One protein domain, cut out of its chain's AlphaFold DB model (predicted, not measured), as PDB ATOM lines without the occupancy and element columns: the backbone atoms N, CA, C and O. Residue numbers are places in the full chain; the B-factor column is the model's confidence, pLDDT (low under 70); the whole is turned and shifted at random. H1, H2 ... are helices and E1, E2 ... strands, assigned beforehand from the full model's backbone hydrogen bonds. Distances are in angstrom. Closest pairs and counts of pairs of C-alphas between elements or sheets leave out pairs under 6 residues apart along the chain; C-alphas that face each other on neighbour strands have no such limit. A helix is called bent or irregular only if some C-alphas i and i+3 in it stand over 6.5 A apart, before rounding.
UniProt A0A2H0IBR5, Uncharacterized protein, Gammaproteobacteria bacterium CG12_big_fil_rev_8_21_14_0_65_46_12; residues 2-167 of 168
ATOM      1  N   LYS A   2     221.222 291.536 173.086       56.19
ATOM      2  CA  LYS A   2     220.605 291.617 174.439       56.19
ATOM      3  C   LYS A   2     221.033 290.509 175.428       56.19
ATOM      4  O   LYS A   2     221.274 290.816 176.590       56.19
ATOM      5  N   ASN A   3     221.214 289.264 174.971       61.38
ATOM      6  CA  ASN A   3     221.619 288.146 175.844       61.38
ATOM      7  C   ASN A   3     223.028 288.283 176.447       61.38
ATOM      8  O   ASN A   3     223.248 287.799 177.552       61.38
ATOM      9  N   ASN A   4     223.960 288.978 175.783       67.62
ATOM     10  CA  ASN A   4     225.321 289.151 176.306       67.62
ATOM     11  C   ASN A   4     225.378 290.196 177.428       67.62
ATOM     12  O   ASN A   4     226.155 290.063 178.364       67.62
ATOM     13  N   PHE A   5     224.526 291.223 177.377       68.62
ATOM     14  CA  PHE A   5     224.467 292.226 178.442       68.62
ATOM     15  C   PHE A   5     223.863 291.662 179.733       68.62
ATOM     16  O   PHE A   5     224.339 291.980 180.822       68.62
ATOM     17  N   ALA A   6     222.857 290.789 179.622       73.56
ATOM     18  CA  ALA A   6     222.251 290.131 180.776       73.56
ATOM     19  C   ALA A   6     223.244 289.204 181.503       73.56
ATOM     20  O   ALA A   6     223.361 289.267 182.727       73.56
ATOM     21  N   THR A   7     224.024 288.411 180.761       75.81
ATOM     22  CA  THR A   7     225.030 287.500 181.334       75.81
ATOM     23  C   THR A   7     226.227 288.238 181.939       75.81
ATOM     24  O   THR A   7     226.714 287.859 183.008       75.81
ATOM     25  N   ILE A   8     226.673 289.342 181.330       78.56
ATOM     26  CA  ILE A   8     227.716 290.208 181.908       78.56
ATOM     27  C   ILE A   8     227.236 290.829 183.227       78.56
ATOM     28  O   ILE A   8     227.961 290.815 184.221       78.56
ATOM     29  N   LYS A   9     225.994 291.325 183.274       82.00
ATOM     30  CA  LYS A   9     225.421 291.895 184.501       82.00
ATOM     31  C   LYS A   9     225.314 290.847 185.612       82.00
ATOM     32  O   LYS A   9     225.704 291.114 186.743       82.00
ATOM     33  N   GLN A  10     224.858 289.642 185.280       85.88
ATOM     34  CA  GLN A  10     224.723 288.547 186.240       85.88
ATOM     35  C   GLN A  10     226.078 288.080 186.797       85.88
ATOM     36  O   GLN A  10     226.209 287.830 187.994       85.88
ATOM     37  N   THR A  11     227.113 287.997 185.957       86.12
ATOM     38  CA  THR A  11     228.469 287.626 186.404       86.12
ATOM     39  C   THR A  11     229.121 288.707 187.266       86.12
ATOM     40  O   THR A  11     229.830 288.372 188.216       86.12
ATOM     41  N   ALA A  12     228.857 289.987 186.989       88.75
ATOM     42  CA  ALA A  12     229.284 291.094 187.842       88.75
ATOM     43  C   ALA A  12     228.612 291.040 189.224       88.75
ATOM     44  O   ALA A  12     229.310 291.049 190.236       88.75
ATOM     45  N   GLN A  13     227.288 290.862 189.267       91.81
ATOM     46  CA  GLN A  13     226.534 290.725 190.519       91.81
ATOM     47  C   GLN A  13     227.006 289.528 191.352       91.81
ATOM     48  O   GLN A  13     227.170 289.635 192.566       91.81
ATOM     49  N   LEU A  14     227.283 288.389 190.709       93.06
ATOM     50  CA  LEU A  14     227.810 287.211 191.397       93.06
ATOM     51  C   LEU A  14     229.197 287.468 192.004       93.06
ATOM     52  O   LEU A  14     229.490 286.981 193.094       93.06
ATOM     53  N   TYR A  15     230.061 288.208 191.304       94.62
ATOM     54  CA  TYR A  15     231.361 288.608 191.837       94.62
ATOM     55  C   TYR A  15     231.195 289.500 193.070       94.62
ATOM     56  O   TYR A  15     231.771 289.199 194.112       94.62
ATOM     57  N   GLU A  16     230.378 290.548 192.974       94.69
ATOM     58  CA  GLU A  16     230.120 291.488 194.072       94.69
ATOM     59  C   GLU A  16     229.551 290.782 195.306       94.69
ATOM     60  O   GLU A  16     230.056 290.978 196.410       94.69
ATOM     61  N   ALA A  17     228.580 289.882 195.119       95.88
ATOM     62  CA  ALA A  17     228.014 289.087 196.206       95.88
ATOM     63  C   ALA A  17     229.078 288.230 196.909       95.88
ATOM     64  O   ALA A  17     229.130 288.191 198.136       95.88
ATOM     65  N   LYS A  18     229.974 287.579 196.153       95.44
ATOM     66  CA  LYS A  18     231.059 286.779 196.747       95.44
ATOM     67  C   LYS A  18     232.080 287.632 197.486       95.44
ATOM     68  O   LYS A  18     232.544 287.205 198.538       95.44
ATOM     69  N   VAL A  19     232.424 288.807 196.955       96.50
ATOM     70  CA  VAL A  19     233.303 289.765 197.644       96.50
ATOM     71  C   VAL A  19     232.674 290.178 198.971       96.50
ATOM     72  O   VAL A  19     233.343 290.122 199.995       96.50
ATOM     73  N   LEU A  20     231.384 290.508 198.969       96.88
ATOM     74  CA  LEU A  20     230.661 290.919 200.167       96.88
ATOM     75  C   LEU A  20     230.580 289.790 201.207       96.88
ATOM     76  O   LEU A  20     230.945 290.007 202.357       96.88
ATOM     77  N   CYS A  21     230.202 288.569 200.808       96.75
ATOM     78  CA  CYS A  21     230.220 287.400 201.697       96.75
ATOM     79  C   CYS A  21     231.615 287.146 202.283       96.75
ATOM     80  O   CYS A  21     231.748 286.903 203.480       96.75
ATOM     81  N   PHE A  22     232.658 287.220 201.452       96.12
ATOM     82  CA  PHE A  22     234.043 287.062 201.887       96.12
ATOM     83  C   PHE A  22     234.441 288.121 202.926       96.12
ATOM     84  O   PHE A  22     234.979 287.772 203.976       96.12
ATOM     85  N   SER A  23     234.144 289.396 202.661       96.06
ATOM     86  CA  SER A  23     234.434 290.501 203.578       96.06
ATOM     87  C   SER A  23     233.679 290.366 204.898       96.06
ATOM     88  O   SER A  23     234.279 290.558 205.952       96.06
ATOM     89  N   ILE A  24     232.401 289.973 204.863       95.88
ATOM     90  CA  ILE A  24     231.607 289.719 206.073       95.88
ATOM     91  C   ILE A  24     232.252 288.614 206.905       95.88
ATOM     92  O   ILE A  24     232.489 288.815 208.090       95.88
ATOM     93  N   LEU A  25     232.592 287.473 206.300       95.06
ATOM     94  CA  LEU A  25     233.212 286.366 207.033       95.06
ATOM     95  C   LEU A  25     234.548 286.764 207.668       95.06
ATOM     96  O   LEU A  25     234.847 286.329 208.774       95.06
ATOM     97  N   LEU A  26     235.337 287.604 206.996       94.06
ATOM     98  CA  LEU A  26     236.589 288.130 207.539       94.06
ATOM     99  C   LEU A  26     236.386 289.066 208.735       94.06
ATOM    100  O   LEU A  26     237.135 288.973 209.708       94.06
ATOM    101  N   VAL A  27     235.391 289.954 208.673       93.25
ATOM    102  CA  VAL A  27     235.042 290.833 209.801       93.25
ATOM    103  C   VAL A  27     234.515 290.001 210.967       93.25
ATOM    104  O   VAL A  27     235.008 290.141 212.083       93.25
ATOM    105  N   PHE A  28     233.604 289.062 210.709       92.75
ATOM    106  CA  PHE A  28     233.089 288.154 211.734       92.75
ATOM    107  C   PHE A  28     234.204 287.335 212.384       92.75
ATOM    108  O   PHE A  28     234.245 287.239 213.603       92.75
ATOM    109  N   ALA A  29     235.139 286.788 211.605       91.25
ATOM    110  CA  ALA A  29     236.286 286.069 212.155       91.25
ATOM    111  C   ALA A  29     237.142 286.960 213.073       91.25
ATOM    112  O   ALA A  29     237.593 286.492 214.115       91.25
ATOM    113  N   SER A  30     237.304 288.245 212.730       89.50
ATOM    114  CA  SER A  30     238.099 289.187 213.525       89.50
ATOM    115  C   SER A  30     237.491 289.526 214.890       89.50
ATOM    116  O   SER A  30     238.226 289.831 215.829       89.50
ATOM    117  N   TRP A  31     236.168 289.416 215.039       88.00
ATOM    118  CA  TRP A  31     235.497 289.623 216.328       88.00
ATOM    119  C   TRP A  31     235.874 288.566 217.369       88.00
ATOM    120  O   TRP A  31     235.756 288.819 218.559       88.00
ATOM    121  N   PHE A  32     236.369 287.411 216.922       86.94
ATOM    122  CA  PHE A  32     236.726 286.271 217.762       86.94
ATOM    123  C   PHE A  32     238.247 286.051 217.845       86.94
ATOM    124  O   PHE A  32     238.699 284.923 218.056       86.94
ATOM    125  N   ASN A  33     239.052 287.096 217.620       80.38
ATOM    126  CA  ASN A  33     240.516 286.993 217.657       80.38
ATOM    127  C   ASN A  33     241.067 286.828 219.077       80.38
ATOM    128  O   ASN A  33     241.972 286.024 219.279       80.38
ATOM    129  N   ALA A  34     240.522 287.563 220.044       78.31
ATOM    130  CA  ALA A  34     240.915 287.527 221.450       78.31
ATOM    131  C   ALA A  34     240.289 286.349 222.206       78.31
ATOM    132  O   ALA A  34     240.740 286.015 223.301       78.31
ATOM    133  N   ASP A  35     239.275 285.704 221.623       84.75
ATOM    134  CA  ASP A  35     238.623 284.543 222.212       84.75
ATOM    135  C   ASP A  35     239.421 283.277 221.914       84.75
ATOM    136  O   ASP A  35     239.513 282.818 220.773       84.75
ATOM    137  N   LEU A  36     239.980 282.688 222.968       85.75
ATOM    138  CA  LEU A  36     240.711 281.433 222.888       85.75
ATOM    139  C   LEU A  36     239.789 280.256 223.198       85.75
ATOM    140  O   LEU A  36     239.102 280.222 224.214       85.75
ATOM    141  N   ILE A  37     239.822 279.253 222.329       87.94
ATOM    142  CA  ILE A  37     239.115 277.985 222.476       87.94
ATOM    143  C   ILE A  37     240.109 276.831 222.501       87.94
ATOM    144  O   ILE A  37     241.185 276.887 221.901       87.94
ATOM    145  N   ILE A  38     239.730 275.752 223.180       87.25
ATOM    146  CA  ILE A  38     240.488 274.505 223.182       87.25
ATOM    147  C   ILE A  38     239.801 273.532 222.230       87.25
ATOM    148  O   ILE A  38     238.650 273.153 222.434       87.25
ATOM    149  N   LEU A  39     240.525 273.100 221.202       83.69
ATOM    150  CA  LEU A  39     240.088 272.072 220.264       83.69
ATOM    151  C   LEU A  39     241.167 270.990 220.207       83.69
ATOM    152  O   LEU A  39     242.337 271.311 220.027       83.69
ATOM    153  N   LEU A  40     240.809 269.712 220.364       85.75
ATOM    154  CA  LEU A  40     241.774 268.596 220.320       85.75
ATOM    155  C   LEU A  40     242.998 268.818 221.240       85.75
ATOM    156  O   LEU A  40     244.142 268.605 220.838       85.75
ATOM    157  N   ASN A  41     242.750 269.291 222.467       86.94
ATOM    158  CA  ASN A  41     243.772 269.609 223.475       86.94
ATOM    159  C   ASN A  41     244.795 270.684 223.045       86.94
ATOM    160  O   ASN A  41     245.933 270.717 223.512       86.94
ATOM    161  N   LYS A  42     244.404 271.558 222.116       82.88
ATOM    162  CA  LYS A  42     245.226 272.633 221.560       82.88
ATOM    163  C   LYS A  42     244.463 273.956 221.628       82.88
ATOM    164  O   LYS A  42     243.275 273.995 221.330       82.88
ATOM    165  N   VAL A  43     245.159 275.033 221.996       84.62
ATOM    166  CA  VAL A  43     244.592 276.391 222.041       84.62
ATOM    167  C   VAL A  43     244.558 276.997 220.637       84.62
ATOM    168  O   VAL A  43     245.538 276.891 219.886       84.62
ATOM    169  N   PHE A  44     243.431 277.608 220.285       84.25
ATOM    170  CA  PHE A  44     243.192 278.307 219.026       84.25
ATOM    171  C   PHE A  44     242.372 279.569 219.272       84.25
ATOM    172  O   PHE A  44     241.606 279.626 220.224       84.25
ATOM    173  N   GLN A  45     242.475 280.543 218.373       85.69
ATOM    174  CA  GLN A  45     241.512 281.640 218.315       85.69
ATOM    175  C   GLN A  45     240.179 281.116 217.767       85.69
ATOM    176  O   GLN A  45     240.172 280.333 216.813       85.69
ATOM    177  N   ALA A  46     239.051 281.549 218.318       87.06
ATOM    178  CA  ALA A  46     237.726 281.105 217.883       87.06
ATOM    179  C   ALA A  46     237.429 281.480 216.418       87.06
ATOM    180  O   ALA A  46     236.767 280.720 215.706       87.06
ATOM    181  N   GLY A  47     238.025 282.571 215.916       85.31
ATOM    182  CA  GLY A  47     237.953 282.967 214.504       85.31
ATOM    183  C   GLY A  47     238.446 281.898 213.514       85.31
ATOM    184  O   GLY A  47     238.002 281.876 212.364       85.31
ATOM    185  N   VAL A  48     239.280 280.944 213.956       86.38
ATOM    186  CA  VAL A  48     239.774 279.808 213.150       86.38
ATOM    187  C   VAL A  48     238.639 278.977 212.544       86.38
ATOM    188  O   VAL A  48     238.828 278.384 211.486       86.38
ATOM    189  N   ILE A  49     237.455 278.948 213.161       86.75
ATOM    190  CA  ILE A  49     236.299 278.201 212.644       86.75
ATOM    191  C   ILE A  49     235.734 278.860 211.374       86.75
ATOM    192  O   ILE A  49     235.266 278.171 210.470       86.75
ATOM    193  N   ILE A  50     235.795 280.192 211.283       91.00
ATOM    194  CA  ILE A  50     235.164 280.981 210.213       91.00
ATOM    195  C   ILE A  50     236.109 281.159 209.015       91.00
ATOM    196  O   ILE A  50     235.681 281.114 207.860       91.00
ATOM    197  N   ILE A  51     237.409 281.313 209.279       90.56
ATOM    198  CA  ILE A  51     238.447 281.526 208.260       90.56
ATOM    199  C   ILE A  51     238.458 280.497 207.109       90.56
ATOM    200  O   ILE A  51     238.607 280.922 205.961       90.56
ATOM    201  N   PRO A  52     238.263 279.180 207.317       90.06
ATOM    202  CA  PRO A  52     238.224 278.242 206.196       90.06
ATOM    203  C   PRO A  52     237.168 278.601 205.148       90.06
ATOM    204  O   PRO A  52     237.431 278.505 203.949       90.06
ATOM    205  N   PHE A  53     236.001 279.089 205.574       90.81
ATOM    206  CA  PHE A  53     234.930 279.480 204.661       90.81
ATOM    207  C   PHE A  53     235.291 280.728 203.848       90.81
ATOM    208  O   PHE A  53     235.020 280.776 202.644       90.81
ATOM    209  N   SER A  54     235.946 281.718 204.467       93.56
ATOM    210  CA  SER A  54     236.409 282.912 203.749       93.56
ATOM    211  C   SER A  54     237.497 282.550 202.731       93.56
ATOM    212  O   SER A  54     237.423 282.964 201.571       93.56
ATOM    213  N   LEU A  55     238.447 281.689 203.101       92.50
ATOM    214  CA  LEU A  55     239.508 281.226 202.205       92.50
ATOM    215  C   LEU A  55     238.970 280.374 201.048       92.50
ATOM    216  O   LEU A  55     239.438 280.527 199.920       92.50
ATOM    217  N   MET A  56     237.959 279.535 201.280       91.25
ATOM    218  CA  MET A  56     237.277 278.793 200.214       91.25
ATOM    219  C   MET A  56     236.558 279.724 199.229       91.25
ATOM    220  O   MET A  56     236.659 279.535 198.014       91.25
ATOM    221  N   LEU A  57     235.861 280.754 199.719       92.81
ATOM    222  CA  LEU A  57     235.249 281.767 198.852       92.81
ATOM    223  C   LEU A  57     236.303 282.506 198.031       92.81
ATOM    224  O   LEU A  57     236.110 282.715 196.833       92.81
ATOM    225  N   LEU A  58     237.438 282.843 198.639       93.88
ATOM    226  CA  LEU A  58     238.535 283.510 197.951       93.88
ATOM    227  C   LEU A  58     239.165 282.623 196.866       93.88
ATOM    228  O   LEU A  58     239.384 283.099 195.749       93.88
ATOM    229  N   SER A  59     239.371 281.329 197.145       91.31
ATOM    230  CA  SER A  59     239.782 280.338 196.139       91.31
ATOM    231  C   SER A  59     238.794 280.297 194.978       91.31
ATOM    232  O   SER A  59     239.184 280.313 193.809       91.31
ATOM    233  N   ASN A  60     237.497 280.283 195.290       91.06
ATOM    234  CA  ASN A  60     236.450 280.250 194.283       91.06
ATOM    235  C   ASN A  60     236.449 281.520 193.421       91.06
ATOM    236  O   ASN A  60     236.321 281.422 192.200       91.06
ATOM    237  N   ILE A  61     236.645 282.701 194.017       92.12
ATOM    238  CA  ILE A  61     236.799 283.961 193.277       92.12
ATOM    239  C   ILE A  61     238.025 283.888 192.357       92.12
ATOM    240  O   ILE A  61     237.921 284.245 191.184       92.12
ATOM    241  N   ALA A  62     239.163 283.386 192.845       91.75
ATOM    242  CA  ALA A  62     240.387 283.260 192.052       91.75
ATOM    243  C   ALA A  62     240.214 282.325 190.846       91.75
ATOM    244  O   ALA A  62     240.683 282.650 189.757       91.75
ATOM    245  N   GLN A  63     239.504 281.208 191.020       87.31
ATOM    246  CA  GLN A  63     239.239 280.242 189.949       87.31
ATOM    247  C   GLN A  63     238.197 280.742 188.938       87.31
ATOM    248  O   GLN A  63     238.347 280.520 187.742       87.31
ATOM    249  N   THR A  64     237.140 281.415 189.403       88.44
ATOM    250  CA  THR A  64     236.016 281.829 188.539       88.44
ATOM    251  C   THR A  64     236.231 283.178 187.859       88.44
ATOM    252  O   THR A  64     235.805 283.371 186.725       88.44
ATOM    253  N   PHE A  65     236.898 284.115 188.533       89.75
ATOM    254  CA  PHE A  65     237.066 285.497 188.077       89.75
ATOM    255  C   PHE A  65     238.529 285.896 187.851       89.75
ATOM    256  O   PHE A  65     238.802 287.006 187.387       89.75
ATOM    257  N   GLY A  66     239.468 285.003 188.169       90.00
ATOM    258  CA  GLY A  66     240.898 285.204 187.987       90.00
ATOM    259  C   GLY A  66     241.595 285.875 189.174       90.00
ATOM    260  O   GLY A  66     240.995 286.514 190.042       90.00
ATOM    261  N   GLN A  67     242.923 285.770 189.166       92.44
ATOM    262  CA  GLN A  67     243.793 286.187 190.269       92.44
ATOM    263  C   GLN A  67     243.669 287.679 190.615       92.44
ATOM    264  O   GLN A  67     243.589 288.048 191.785       92.44
ATOM    265  N   LYS A  68     243.594 288.552 189.599       93.50
ATOM    266  CA  LYS A  68     243.489 290.010 189.794       93.50
ATOM    267  C   LYS A  68     242.229 290.397 190.573       93.50
ATOM    268  O   LYS A  68     242.286 291.273 191.429       93.50
ATOM    269  N   LYS A  69     241.096 289.751 190.280       94.19
ATOM    270  CA  LYS A  69     239.828 289.996 190.981       94.19
ATOM    271  C   LYS A  69     239.848 289.424 192.399       94.19
ATOM    272  O   LYS A  69     239.343 290.076 193.305       94.19
ATOM    273  N   ALA A  70     240.506 288.288 192.622       94.94
ATOM    274  CA  ALA A  70     240.685 287.751 193.970       94.94
ATOM    275  C   ALA A  70     241.558 288.646 194.863       94.94
ATOM    276  O   ALA A  70     241.192 288.891 196.007       94.94
ATOM    277  N   TYR A  71     242.652 289.222 194.349       95.75
ATOM    278  CA  TYR A  71     243.432 290.197 195.126       95.75
ATOM    279  C   TYR A  71     242.639 291.464 195.450       95.75
ATOM    280  O   TYR A  71     242.748 291.981 196.556       95.75
ATOM    281  N   LYS A  72     241.802 291.948 194.523       96.25
ATOM    282  CA  LYS A  72     240.889 293.063 194.818       96.25
ATOM    283  C   LYS A  72     239.908 292.703 195.934       96.25
ATOM    284  O   LYS A  72     239.735 293.499 196.848       96.25
ATOM    285  N   ALA A  73     239.316 291.509 195.888       96.38
ATOM    286  CA  ALA A  73     238.442 291.009 196.949       96.38
ATOM    287  C   ALA A  73     239.162 290.959 198.307       96.38
ATOM    288  O   ALA A  73     238.627 291.447 199.299       96.38
ATOM    289  N   LEU A  74     240.400 290.444 198.330       96.38
ATOM    290  CA  LEU A  74     241.253 290.416 199.520       96.38
ATOM    291  C   LEU A  74     241.475 291.820 200.093       96.38
ATOM    292  O   LEU A  74     241.240 292.028 201.278       96.38
ATOM    293  N   LEU A  75     241.874 292.785 199.261       96.12
ATOM    294  CA  LEU A  75     242.096 294.167 199.700       96.12
ATOM    295  C   LEU A  75     240.822 294.809 200.261       96.12
ATOM    296  O   LEU A  75     240.894 295.500 201.271       96.12
ATOM    297  N   ILE A  76     239.660 294.548 199.654       96.38
ATOM    298  CA  ILE A  76     238.365 295.028 200.161       96.38
ATOM    299  C   ILE A  76     238.057 294.405 201.532       96.38
ATOM    300  O   ILE A  76     237.686 295.118 202.460       96.38
ATOM    301  N   GLY A  77     238.247 293.092 201.696       95.38
ATOM    302  CA  GLY A  77     238.074 292.421 202.989       95.38
ATOM    303  C   GLY A  77     239.014 292.956 204.072       95.38
ATOM    304  O   GLY A  77     238.567 293.255 205.176       95.38
ATOM    305  N   LEU A  78     240.293 293.146 203.742       94.06
ATOM    306  CA  LEU A  78     241.277 293.727 204.659       94.06
ATOM    307  C   LEU A  78     240.933 295.171 205.033       94.06
ATOM    308  O   LEU A  78     241.059 295.535 206.198       94.06
ATOM    309  N   PHE A  79     240.452 295.972 204.080       95.12
ATOM    310  CA  PHE A  79     239.965 297.321 204.358       95.12
ATOM    311  C   PHE A  79     238.838 297.306 205.396       95.12
ATOM    312  O   PHE A  79     238.895 298.069 206.354       95.12
ATOM    313  N   PHE A  80     237.852 296.412 205.259       94.94
ATOM    314  CA  PHE A  80     236.757 296.313 206.229       94.94
ATOM    315  C   PHE A  80     237.211 295.840 207.609       94.94
ATOM    316  O   PHE A  80     236.683 296.324 208.606       94.94
ATOM    317  N   ILE A  81     238.208 294.957 207.684       92.19
ATOM    318  CA  ILE A  81     238.824 294.585 208.963       92.19
ATOM    319  C   ILE A  81     239.461 295.815 209.612       92.19
ATOM    320  O   ILE A  81     239.119 296.160 210.739       92.19
ATOM    321  N   VAL A  82     240.348 296.513 208.896       90.25
ATOM    322  CA  VAL A  82     241.030 297.708 209.417       90.25
ATOM    323  C   VAL A  82     240.019 298.780 209.829       90.25
ATOM    324  O   VAL A  82     240.163 299.382 210.890       90.25
ATOM    325  N   PHE A  83     238.970 298.983 209.031       92.19
ATOM    326  CA  PHE A  83     237.881 299.901 209.350       92.19
ATOM    327  C   PHE A  83     237.127 299.492 210.624       92.19
ATOM    328  O   PHE A  83     236.899 300.343 211.482       92.19
ATOM    329  N   ASN A  84     236.781 298.209 210.779       89.81
ATOM    330  CA  ASN A  84     236.111 297.694 211.976       89.81
ATOM    331  C   ASN A  84     236.938 297.971 213.238       89.81
ATOM    332  O   ASN A  84     236.426 298.517 214.210       89.81
ATOM    333  N   PHE A  85     238.240 297.696 213.196       88.12
ATOM    334  CA  PHE A  85     239.124 297.972 214.326       88.12
ATOM    335  C   PHE A  85     239.338 299.467 214.589       88.12
ATOM    336  O   PHE A  85     239.406 299.887 215.744       88.12
ATOM    337  N   ALA A  86     239.423 300.295 213.545       89.31
ATOM    338  CA  ALA A  86     239.480 301.746 213.712       89.31
ATOM    339  C   ALA A  86     238.214 302.269 214.411       89.31
ATOM    340  O   ALA A  86     238.305 303.099 215.317       89.31
ATOM    341  N   TYR A  87     237.047 301.738 214.042       89.50
ATOM    342  CA  TYR A  87     235.783 302.043 214.701       89.50
ATOM    343  C   TYR A  87     235.766 301.583 216.167       89.50
ATOM    344  O   TYR A  87     235.430 302.378 217.042       89.50
ATOM    345  N   GLU A  88     236.199 300.354 216.462       85.75
ATOM    346  CA  GLU A  88     236.325 299.849 217.840       85.75
ATOM    347  C   GLU A  88     237.250 300.731 218.694       85.75
ATOM    348  O   GLU A  88     236.926 301.071 219.836       85.75
ATOM    349  N   ARG A  89     238.378 301.180 218.126       86.31
ATOM    350  CA  ARG A  89     239.314 302.090 218.798       86.31
ATOM    351  C   ARG A  89     238.675 303.443 219.100       86.31
ATOM    352  O   ARG A  89     238.891 303.970 220.192       86.31
ATOM    353  N   LEU A  90     237.911 304.005 218.165       88.31
ATOM    354  CA  LEU A  90     237.184 305.259 218.376       88.31
ATOM    355  C   LEU A  90     236.124 305.103 219.467       88.31
ATOM    356  O   LEU A  90     236.083 305.915 220.389       88.31
ATOM    357  N   ALA A  91     235.331 304.030 219.409       84.88
ATOM    358  CA  ALA A  91     234.297 303.740 220.396       84.88
ATOM    359  C   ALA A  91     234.869 303.622 221.818       84.88
ATOM    360  O   ALA A  91     234.257 304.103 222.769       84.88
ATOM    361  N   HIS A  92     236.071 303.063 221.964       80.31
ATOM    362  CA  HIS A  92     236.764 302.957 223.250       80.31
ATOM    363  C   HIS A  92     237.153 304.312 223.872       80.31
ATOM    364  O   HIS A  92     237.227 304.416 225.094       80.31
ATOM    365  N   HIS A  93     237.409 305.346 223.062       83.44
ATOM    366  CA  HIS A  93     237.786 306.680 223.559       83.44
ATOM    367  C   HIS A  93     236.580 307.568 223.882       83.44
ATOM    368  O   HIS A  93     236.756 308.673 224.398       83.44
ATOM    369  N   LEU A  94     235.362 307.117 223.580       84.06
ATOM    370  CA  LEU A  94     234.158 307.865 223.912       84.06
ATOM    371  C   LEU A  94     233.877 307.806 225.424       84.06
ATOM    372  O   LEU A  94     234.143 306.789 226.073       84.06
ATOM    373  N   PRO A  95     233.327 308.886 226.007       81.06
ATOM    374  CA  PRO A  95     233.026 308.935 227.428       81.06
ATOM    375  C   PRO A  95     231.983 307.876 227.790       81.06
ATOM    376  O   PRO A  95     230.903 307.811 227.205       81.06
ATOM    377  N   ASN A  96     232.300 307.066 228.795       75.69
ATOM    378  CA  ASN A  96     231.360 306.108 229.359       75.69
ATOM    379  C   ASN A  96     230.546 306.792 230.470       75.69
ATOM    380  O   ASN A  96     231.142 307.480 231.306       75.69
ATOM    381  N   PRO A  97     229.217 306.604 230.548       81.00
ATOM    382  CA  PRO A  97     228.447 307.089 231.687       81.00
ATOM    383  C   PRO A  97     229.005 306.486 232.984       81.00
ATOM    384  O   PRO A  97     229.190 305.272 233.092       81.00
ATOM    385  N   GLY A  98     229.279 307.344 233.973       71.81
ATOM    386  CA  GLY A  98     229.982 306.973 235.208       71.81
ATOM    387  C   GLY A  98     229.342 305.810 235.974       71.81
ATOM    388  O   GLY A  98     230.039 304.997 236.577       71.81
ATOM    389  N   SER A  99     228.018 305.670 235.867       74.31
ATOM    390  CA  SER A  99     227.235 304.580 236.459       74.31
ATOM    391  C   SER A  99     227.517 303.195 235.862       74.31
ATOM    392  O   SER A  99     227.165 302.190 236.477       74.31
ATOM    393  N   LEU A 100     228.156 303.110 234.689       78.25
ATOM    394  CA  LEU A 100     228.420 301.854 233.978       78.25
ATOM    395  C   LEU A 100     229.906 301.473 233.927       78.25
ATOM    396  O   LEU A 100     230.235 300.431 233.366       78.25
ATOM    397  N   ILE A 101     230.813 302.246 234.538       73.19
ATOM    398  CA  ILE A 101     232.270 302.006 234.462       73.19
ATOM    399  C   ILE A 101     232.646 300.599 234.955       73.19
ATOM    400  O   ILE A 101     233.373 299.876 234.275       73.19
ATOM    401  N   LEU A 102     232.119 300.177 236.111       74.88
ATOM    402  CA  LEU A 102     232.386 298.842 236.668       74.88
ATOM    403  C   LEU A 102     231.786 297.725 235.805       74.88
ATOM    404  O   LEU A 102     232.404 296.673 235.654       74.88
ATOM    405  N   ARG A 103     230.619 297.971 235.197       77.94
ATOM    406  CA  ARG A 103     229.951 297.021 234.297       77.94
ATOM    407  C   ARG A 103     230.700 296.864 232.974       77.94
ATOM    408  O   ARG A 103     230.758 295.765 232.438       77.94
ATOM    409  N   ASN A 104     231.294 297.944 232.471       81.62
ATOM    410  CA  ASN A 104     231.960 297.974 231.171       81.62
ATOM    411  C   ASN A 104     233.426 297.532 231.238       81.62
ATOM    412  O   ASN A 104     234.008 297.236 230.202       81.62
ATOM    413  N   ARG A 105     234.020 297.406 232.432       81.56
ATOM    414  CA  ARG A 105     235.421 296.989 232.619       81.56
ATOM    415  C   ARG A 105     235.816 295.706 231.856       81.56
ATOM    416  O   ARG A 105     236.866 295.737 231.218       81.56
ATOM    417  N   PRO A 106     235.021 294.614 231.857       81.50
ATOM    418  CA  PRO A 106     235.353 293.406 231.093       81.50
ATOM    419  C   PRO A 106     235.342 293.654 229.582       81.50
ATOM    420  O   PRO A 106     236.215 293.174 228.870       81.50
ATOM    421  N   TYR A 107     234.390 294.456 229.102       79.81
ATOM    422  CA  TYR A 107     234.288 294.839 227.695       79.81
ATOM    423  C   TYR A 107     235.471 295.715 227.258       79.81
ATOM    424  O   TYR A 107     236.080 295.475 226.222       79.81
ATOM    425  N   THR A 108     235.856 296.686 228.087       78.62
ATOM    426  CA  THR A 108     237.028 297.539 227.867       78.62
ATOM    427  C   THR A 108     238.318 296.716 227.784       78.62
ATOM    428  O   THR A 108     239.149 296.973 226.916       78.62
ATOM    429  N   HIS A 109     238.468 295.711 228.653       81.81
ATOM    430  CA  HIS A 109     239.603 294.784 228.636       81.81
ATOM    431  C   HIS A 109     239.598 293.890 227.387       81.81
ATOM    432  O   HIS A 109     240.627 293.721 226.742       81.81
ATOM    433  N   PHE A 110     238.435 293.358 227.006       81.44
ATOM    434  CA  PHE A 110     238.273 292.579 225.777       81.44
ATOM    435  C   PHE A 110     238.671 293.382 224.530       81.44
ATOM    436  O   PHE A 110     239.477 292.913 223.731       81.44
ATOM    437  N   LEU A 111     238.181 294.621 224.396       80.31
ATOM    438  CA  LEU A 111     238.544 295.506 223.286       80.31
ATOM    439  C   LEU A 111     240.045 295.814 223.242       80.31
ATOM    440  O   LEU A 111     240.615 295.936 222.163       80.31
ATOM    441  N   HIS A 112     240.692 295.946 224.402       81.50
ATOM    442  CA  HIS A 112     242.133 296.168 224.462       81.50
ATOM    443  C   HIS A 112     242.907 294.984 223.867       81.50
ATOM    444  O   HIS A 112     243.709 295.179 222.956       81.50
ATOM    445  N   ASN A 113     242.577 293.761 224.292       80.69
ATOM    446  CA  ASN A 113     243.196 292.537 223.776       80.69
ATOM    447  C   ASN A 113     242.942 292.350 222.269       80.69
ATOM    448  O   ASN A 113     243.836 291.942 221.528       80.69
ATOM    449  N   GLN A 114     241.740 292.691 221.794       81.81
ATOM    450  CA  GLN A 114     241.390 292.650 220.372       81.81
ATOM    451  C   GLN A 114     242.303 293.543 219.517       81.81
ATOM    452  O   GLN A 114     242.735 293.138 218.436       81.81
ATOM    453  N   ILE A 115     242.635 294.741 220.008       78.25
ATOM    454  CA  ILE A 115     243.497 295.693 219.298       78.25
ATOM    455  C   ILE A 115     244.935 295.177 219.193       78.25
ATOM    456  O   ILE A 115     245.568 295.381 218.163       78.25
ATOM    457  N   GLU A 116     245.463 294.495 220.209       81.25
ATOM    458  CA  GLU A 116     246.820 293.930 220.143       81.25
ATOM    459  C   GLU A 116     246.909 292.776 219.132       81.25
ATOM    460  O   GLU A 116     247.904 292.633 218.417       81.25
ATOM    461  N   MET A 117     245.832 291.999 218.996       82.81
ATOM    462  CA  MET A 117     245.783 290.841 218.102       82.81
ATOM    463  C   MET A 117     245.470 291.178 216.635       82.81
ATOM    464  O   MET A 117     245.566 290.294 215.777       82.81
ATOM    465  N   ILE A 118     245.160 292.438 216.292       85.56
ATOM    466  CA  ILE A 118     244.833 292.825 214.907       85.56
ATOM    467  C   ILE A 118     245.996 292.603 213.939       85.56
ATOM    468  O   ILE A 118     245.800 292.046 212.861       85.56
ATOM    469  N   MET A 119     247.203 293.056 214.288       84.19
ATOM    470  CA  MET A 119     248.334 293.053 213.359       84.19
ATOM    471  C   MET A 119     248.763 291.626 213.013       84.19
ATOM    472  O   MET A 119     248.876 291.323 211.821       84.19
ATOM    473  N   PRO A 120     248.921 290.717 213.995       86.94
ATOM    474  CA  PRO A 120     249.171 289.320 213.682       86.94
ATOM    475  C   PRO A 120     248.060 288.666 212.863       86.94
ATOM    476  O   PRO A 120     248.350 287.948 211.906       86.94
ATOM    477  N   TYR A 121     246.796 288.965 213.173       87.00
ATOM    478  CA  TYR A 121     245.657 288.456 212.416       87.00
ATOM    479  C   TYR A 121     245.678 288.907 210.954       87.00
ATOM    480  O   TYR A 121     245.597 288.080 210.046       87.00
ATOM    481  N   VAL A 122     245.836 290.210 210.708       90.38
ATOM    482  CA  VAL A 122     245.891 290.786 209.358       90.38
ATOM    483  C   VAL A 122     247.037 290.172 208.559       90.38
ATOM    484  O   VAL A 122     246.839 289.808 207.400       90.38
ATOM    485  N   MET A 123     248.210 289.989 209.173       90.31
ATOM    486  CA  MET A 123     249.352 289.340 208.523       90.31
ATOM    487  C   MET A 123     249.079 287.866 208.207       90.31
ATOM    488  O   MET A 123     249.333 287.425 207.084       90.31
ATOM    489  N   ALA A 124     248.511 287.111 209.152       90.50
ATOM    490  CA  ALA A 124     248.147 285.713 208.942       90.50
ATOM    491  C   ALA A 124     247.127 285.565 207.800       90.50
ATOM    492  O   ALA A 124     247.317 284.736 206.905       90.50
ATOM    493  N   VAL A 125     246.088 286.408 207.778       91.38
ATOM    494  CA  VAL A 125     245.090 286.455 206.698       91.38
ATOM    495  C   VAL A 125     245.744 286.815 205.369       91.38
ATOM    496  O   VAL A 125     245.478 286.141 204.373       91.38
ATOM    497  N   LEU A 126     246.589 287.849 205.328       92.75
ATOM    498  CA  LEU A 126     247.240 288.317 204.104       92.75
ATOM    499  C   LEU A 126     248.098 287.211 203.479       92.75
ATOM    500  O   LEU A 126     247.947 286.921 202.291       92.75
ATOM    501  N   ILE A 127     248.954 286.564 204.276       92.06
ATOM    502  CA  ILE A 127     249.858 285.505 203.808       92.06
ATOM    503  C   ILE A 127     249.055 284.280 203.358       92.06
ATOM    504  O   ILE A 127     249.240 283.806 202.233       92.06
ATOM    505  N   ALA A 128     248.124 283.799 204.189       92.06
ATOM    506  CA  ALA A 128     247.292 282.644 203.856       92.06
ATOM    507  C   ALA A 128     246.476 282.891 202.579       92.06
ATOM    508  O   ALA A 128     246.429 282.035 201.695       92.06
ATOM    509  N   SER A 129     245.900 284.085 202.439       92.75
ATOM    510  CA  SER A 129     245.117 284.491 201.269       92.75
ATOM    511  C   SER A 129     245.971 284.653 200.013       92.75
ATOM    512  O   SER A 129     245.564 284.221 198.937       92.75
ATOM    513  N   ALA A 130     247.170 285.233 200.115       91.62
ATOM    514  CA  ALA A 130     248.074 285.390 198.977       91.62
ATOM    515  C   ALA A 130     248.532 284.032 198.423       91.62
ATOM    516  O   ALA A 130     248.548 283.835 197.201       91.62
ATOM    517  N   ILE A 131     248.847 283.085 199.312       90.12
ATOM    518  CA  ILE A 131     249.185 281.706 198.942       90.12
ATOM    519  C   ILE A 131     247.965 281.017 198.325       90.12
ATOM    520  O   ILE A 131     248.072 280.451 197.236       90.12
ATOM    521  N   ASN A 132     246.793 281.137 198.960       91.25
ATOM    522  CA  ASN A 132     245.534 280.582 198.465       91.25
ATOM    523  C   ASN A 132     245.246 281.018 197.019       91.25
ATOM    524  O   ASN A 132     245.015 280.183 196.141       91.25
ATOM    525  N   ILE A 133     245.310 282.328 196.766       91.00
ATOM    526  CA  ILE A 133     245.065 282.934 195.456       91.00
ATOM    527  C   ILE A 133     246.074 282.417 194.424       91.00
ATOM    528  O   ILE A 133     245.682 282.052 193.314       91.00
ATOM    529  N   SER A 134     247.359 282.365 194.787       88.56
ATOM    530  CA  SER A 134     248.447 281.963 193.885       88.56
ATOM    531  C   SER A 134     248.371 280.494 193.473       88.56
ATOM    532  O   SER A 134     248.711 280.152 192.341       88.56
ATOM    533  N   ILE A 135     247.935 279.619 194.383       85.88
ATOM    534  CA  ILE A 135     247.718 278.197 194.095       85.88
ATOM    535  C   ILE A 135     246.435 278.036 193.271       85.88
ATOM    536  O   ILE A 135     246.440 277.371 192.237       85.88
ATOM    537  N   SER A 136     245.350 278.699 193.679       84.69
ATOM    538  CA  SER A 136     244.041 278.600 193.024       84.69
ATOM    539  C   SER A 136     244.052 279.055 191.566       84.69
ATOM    540  O   SER A 136     243.352 278.461 190.750       84.69
ATOM    541  N   SER A 137     244.840 280.077 191.217       72.88
ATOM    542  CA  SER A 137     244.895 280.604 189.846       72.88
ATOM    543  C   SER A 137     245.705 279.736 188.877       72.88
ATOM    544  O   SER A 137     245.440 279.764 187.678       72.88
ATOM    545  N   LYS A 138     246.682 278.966 189.370       73.69
ATOM    546  CA  LYS A 138     247.582 278.152 188.531       73.69
ATOM    547  C   LYS A 138     246.997 276.793 188.154       73.69
ATOM    548  O   LYS A 138     247.399 276.201 187.156       73.69
ATOM    549  N   ILE A 139     246.042 276.281 188.927       65.38
ATOM    550  CA  ILE A 139     245.509 274.929 188.738       65.38
ATOM    551  C   ILE A 139     244.286 274.966 187.804       65.38
ATOM    552  O   ILE A 139     243.147 274.765 188.224       65.38
ATOM    553  N   ILE A 140     244.530 275.194 186.512       54.47
ATOM    554  CA  ILE A 140     243.487 275.364 185.480       54.47
ATOM    555  C   ILE A 140     242.932 274.012 184.952       54.47
ATOM    556  O   ILE A 140     241.874 273.967 184.338       54.47
ATOM    557  N   THR A 141     243.570 272.869 185.230       51.59
ATOM    558  CA  THR A 141     243.462 271.674 184.356       51.59
ATOM    559  C   THR A 141     242.782 270.421 184.931       51.59
ATOM    560  O   THR A 141     243.106 269.313 184.513       51.59
ATOM    561  N   THR A 142     241.835 270.498 185.877       51.69
ATOM    562  CA  THR A 142     241.216 269.244 186.376       51.69
ATOM    563  C   THR A 142     239.720 269.369 186.688       51.69
ATOM    564  O   THR A 142     239.291 270.374 187.251       51.69
ATOM    565  N   LYS A 143     238.947 268.347 186.273       59.06
ATOM    566  CA  LYS A 143     237.477 268.332 186.080       59.06
ATOM    567  C   LYS A 143     236.614 268.596 187.328       59.06
ATOM    568  O   LYS A 143     235.418 268.801 187.167       59.06
ATOM    569  N   ASN A 144     237.170 268.591 188.546       71.75
ATOM    570  CA  ASN A 144     236.390 268.743 189.782       71.75
ATOM    571  C   ASN A 144     236.766 270.016 190.564       71.75
ATOM    572  O   ASN A 144     237.623 270.018 191.450       71.75
ATOM    573  N   THR A 145     236.114 271.119 190.202       72.56
ATOM    574  CA  THR A 145     236.372 272.483 190.696       72.56
ATOM    575  C   THR A 145     235.988 272.670 192.173       72.56
ATOM    576  O   THR A 145     236.643 273.416 192.905       72.56
ATOM    577  N   ALA A 146     234.961 271.954 192.648       74.75
ATOM    578  CA  ALA A 146     234.467 272.062 194.022       74.75
ATOM    579  C   ALA A 146     235.428 271.420 195.037       74.75
ATOM    580  O   ALA A 146     235.848 272.079 195.988       74.75
ATOM    581  N   LEU A 147     235.853 270.174 194.787       75.69
ATOM    582  CA  LEU A 147     236.787 269.448 195.659       75.69
ATOM    583  C   LEU A 147     238.114 270.209 195.831       75.69
ATOM    584  O   LEU A 147     238.664 270.272 196.927       75.69
ATOM    585  N   LYS A 148     238.606 270.854 194.767       77.19
ATOM    586  CA  LYS A 148     239.810 271.696 194.823       77.19
ATOM    587  C   LYS A 148     239.640 272.942 195.668       77.19
ATOM    588  O   LYS A 148     240.543 273.285 196.418       77.19
ATOM    589  N   THR A 149     238.513 273.635 195.512       80.50
ATOM    590  CA  THR A 149     238.214 274.832 196.306       80.50
ATOM    591  C   THR A 149     238.251 274.485 197.794       80.50
ATOM    592  O   THR A 149     238.859 275.212 198.573       80.50
ATOM    593  N   ILE A 150     237.688 273.329 198.163       79.81
ATOM    594  CA  ILE A 150     237.747 272.796 199.528       79.81
ATOM    595  C   ILE A 150     239.198 272.506 199.935       79.81
ATOM    596  O   ILE A 150     239.656 273.029 200.942       79.81
ATOM    597  N   LEU A 151     239.946 271.724 199.149       81.12
ATOM    598  CA  LEU A 151     241.321 271.336 199.490       81.12
ATOM    599  C   LEU A 151     242.267 272.535 199.634       81.12
ATOM    600  O   LEU A 151     243.036 272.593 200.591       81.12
ATOM    601  N   ILE A 152     242.207 273.501 198.714       82.69
ATOM    602  CA  ILE A 152     243.047 274.706 198.764       82.69
ATOM    603  C   ILE A 152     242.623 275.592 199.936       82.69
ATOM    604  O   ILE A 152     243.484 276.061 200.677       82.69
ATOM    605  N   GLY A 153     241.314 275.764 200.153       80.25
ATOM    606  CA  GLY A 153     240.785 276.467 201.319       80.25
ATOM    607  C   GLY A 153     241.283 275.865 202.634       80.25
ATOM    608  O   GLY A 153     241.809 276.590 203.478       80.25
ATOM    609  N   LEU A 154     241.221 274.538 202.780       82.81
ATOM    610  CA  LEU A 154     241.726 273.819 203.953       82.81
ATOM    611  C   LEU A 154     243.242 273.971 204.118       82.81
ATOM    612  O   LEU A 154     243.710 274.268 205.214       82.81
ATOM    613  N   LEU A 155     244.020 273.838 203.042       85.31
ATOM    614  CA  LEU A 155     245.476 273.982 203.098       85.31
ATOM    615  C   LEU A 155     245.886 275.397 203.525       85.31
ATOM    616  O   LEU A 155     246.739 275.569 204.392       85.31
ATOM    617  N   SER A 156     245.228 276.420 202.983       83.06
ATOM    618  CA  SER A 156     245.437 277.805 203.410       83.06
ATOM    619  C   SER A 156     244.956 278.062 204.839       83.06
ATOM    620  O   SER A 156     245.539 278.892 205.529       83.06
ATOM    621  N   THR A 157     243.949 277.324 205.310       84.31
ATOM    622  CA  THR A 157     243.512 277.375 206.711       84.31
ATOM    623  C   THR A 157     244.597 276.847 207.639       84.31
ATOM    624  O   THR A 157     244.878 277.481 208.648       84.31
ATOM    625  N   PHE A 158     245.271 275.745 207.294       86.00
ATOM    626  CA  PHE A 158     246.407 275.253 208.084       86.00
ATOM    627  C   PHE A 158     247.533 276.286 208.179       86.00
ATOM    628  O   PHE A 158     248.093 276.478 209.256       86.00
ATOM    629  N   ILE A 159     247.824 276.985 207.077       85.50
ATOM    630  CA  ILE A 159     248.807 278.076 207.063       85.50
ATOM    631  C   ILE A 159     248.359 279.210 207.986       85.50
ATOM    632  O   ILE A 159     249.145 279.656 208.817       85.50
ATOM    633  N   TYR A 160     247.100 279.647 207.877       87.00
ATOM    634  CA  TYR A 160     246.541 280.672 208.757       87.00
ATOM    635  C   TYR A 160     246.669 280.274 210.232       87.00
ATOM    636  O   TYR A 160     247.223 281.035 211.014       87.00
ATOM    637  N   VAL A 161     246.227 279.066 210.591       85.25
ATOM    638  CA  VAL A 161     246.257 278.545 211.966       85.25
ATOM    639  C   VAL A 161     247.677 278.464 212.518       85.25
ATOM    640  O   VAL A 161     247.908 278.722 213.699       85.25
ATOM    641  N   TYR A 162     248.639 278.079 211.680       85.69
ATOM    642  CA  TYR A 162     250.043 278.046 212.067       85.69
ATOM    643  C   TYR A 162     250.578 279.456 212.340       85.69
ATOM    644  O   TYR A 162     251.201 279.685 213.373       85.69
ATOM    645  N   LEU A 163     250.293 280.412 211.452       84.19
ATOM    646  CA  LEU A 163     250.739 281.798 211.592       84.19
ATOM    647  C   LEU A 163     250.075 282.508 212.776       84.19
ATOM    648  O   LEU A 163     250.763 283.183 213.534       84.19
ATOM    649  N   SER A 164     248.771 282.312 212.983       79.88
ATOM    650  CA  SER A 164     248.024 282.920 214.092       79.88
ATOM    651  C   SER A 164     248.455 282.387 215.460       79.88
ATOM    652  O   SER A 164     248.201 283.019 216.478       79.88
ATOM    653  N   ARG A 165     249.101 281.215 215.509       79.50
ATOM    654  CA  ARG A 165     249.682 280.661 216.737       79.50
ATOM    655  C   ARG A 165     251.013 281.279 217.121       79.50
ATOM    656  O   ARG A 165     251.336 281.261 218.296       79.50
ATOM    657  N   LEU A 166     251.777 281.807 216.167       75.00
ATOM    658  CA  LEU A 166     253.044 282.486 216.471       75.00
ATOM    659  C   LEU A 166     252.830 283.809 217.220       75.00
ATOM    660  O   LEU A 166     253.788 284.391 217.714       75.00
ATOM    661  N   SER A 167     251.587 284.283 217.269       65.81
ATOM    662  CA  SER A 167     251.175 285.507 217.947       65.81
ATOM    663  C   SER A 167     250.379 285.297 219.234       65.81
ATOM    664  O   SER A 167     249.901 286.282 219.791       65.81
TER     665      SER A 167
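What this domain is: This is residues 2 to 167 of the 168 residues of an uncharacterized protein of Gammaproteobacteria bacterium CG12_big_fil_rev_8_21_14_0_65_46_12 (UniProt A0A2H0IBR5). What shape is this? Four helices, H1, H3, H4 and H5, make a flat up-and-down bundle, each running against the one before, with H6 packed on H3 and H5 and the small hairpin E1 E2 near H6's last residues. Residues 2 to 10 stick out at one end, residues 97 to 103 at the other. What is it made of? The printed part has 166 residues, mostly helix by class, with named elements H1 E1 E2 H2 H3 H4 H5 H6 and an antiparallel sheet E1 - E2. It is only just compact, close to loose, with a radius of gyration of the C-alphas of 18.4 A and spans of 63 by 44 by 20 A.

Where its parts are: Where is the sheet? E1 is residues 36 to 39 and E2 42 to 45. Where are the helices? H1, residues 2 to 31, is 44.5 A long and begins at C-alpha 2 (220.605, 291.617, 174.439); H2 is 46 to 49, H3 51 to 65, H4 67 to 93, 39.6 A. H5, 98 to 138, 57.6 A, is irregular, with C-alphas 99 and 102 7.7 A apart, and has a kink of 60 degrees near residue 105; H6, 145 to 165, ends at C-alpha 165 (249.682, 280.661, 216.737).

How they stand to each other: What pairs E1 with E2? In this hairpin N 37 and O 44 are 2.8 A apart, within hydrogen-bond range. How do the helices stand? H3 touches H1, closest C-alphas Ser 54 and Phe 22, 5.1 A, at a shallow tilt of 22 degrees, opposite ways. H4 and H5, a helical hairpin, touch at 11 degrees, closest C-alphas Gln 67 and Ser 137, 5.7 A. H6 touches H3 with residues 149 to 157 alone, closest C-alphas Gly 153 and Met 56, 4.4 A; H2 touches H1, closest C-alphas Gly 47 and Ala 29, 4.2 A. Are the helix backbones complete? Every O i to N i+4 pair is within hydrogen-bond range in H1, H3 and H6, against 22 of 23 in H4 and 30 of 37 in H5; H2 is too short for such a pair.

The domain as a whole: How large is it? The two C-alphas farthest apart, of Lys 2 and Leu 102, are 63.7 A apart. Is it continuous? The printed part has no cut, and no link is long. Where is confidence low? Residues 2 to 5, 139 to 143 and 167 have pLDDT under 70.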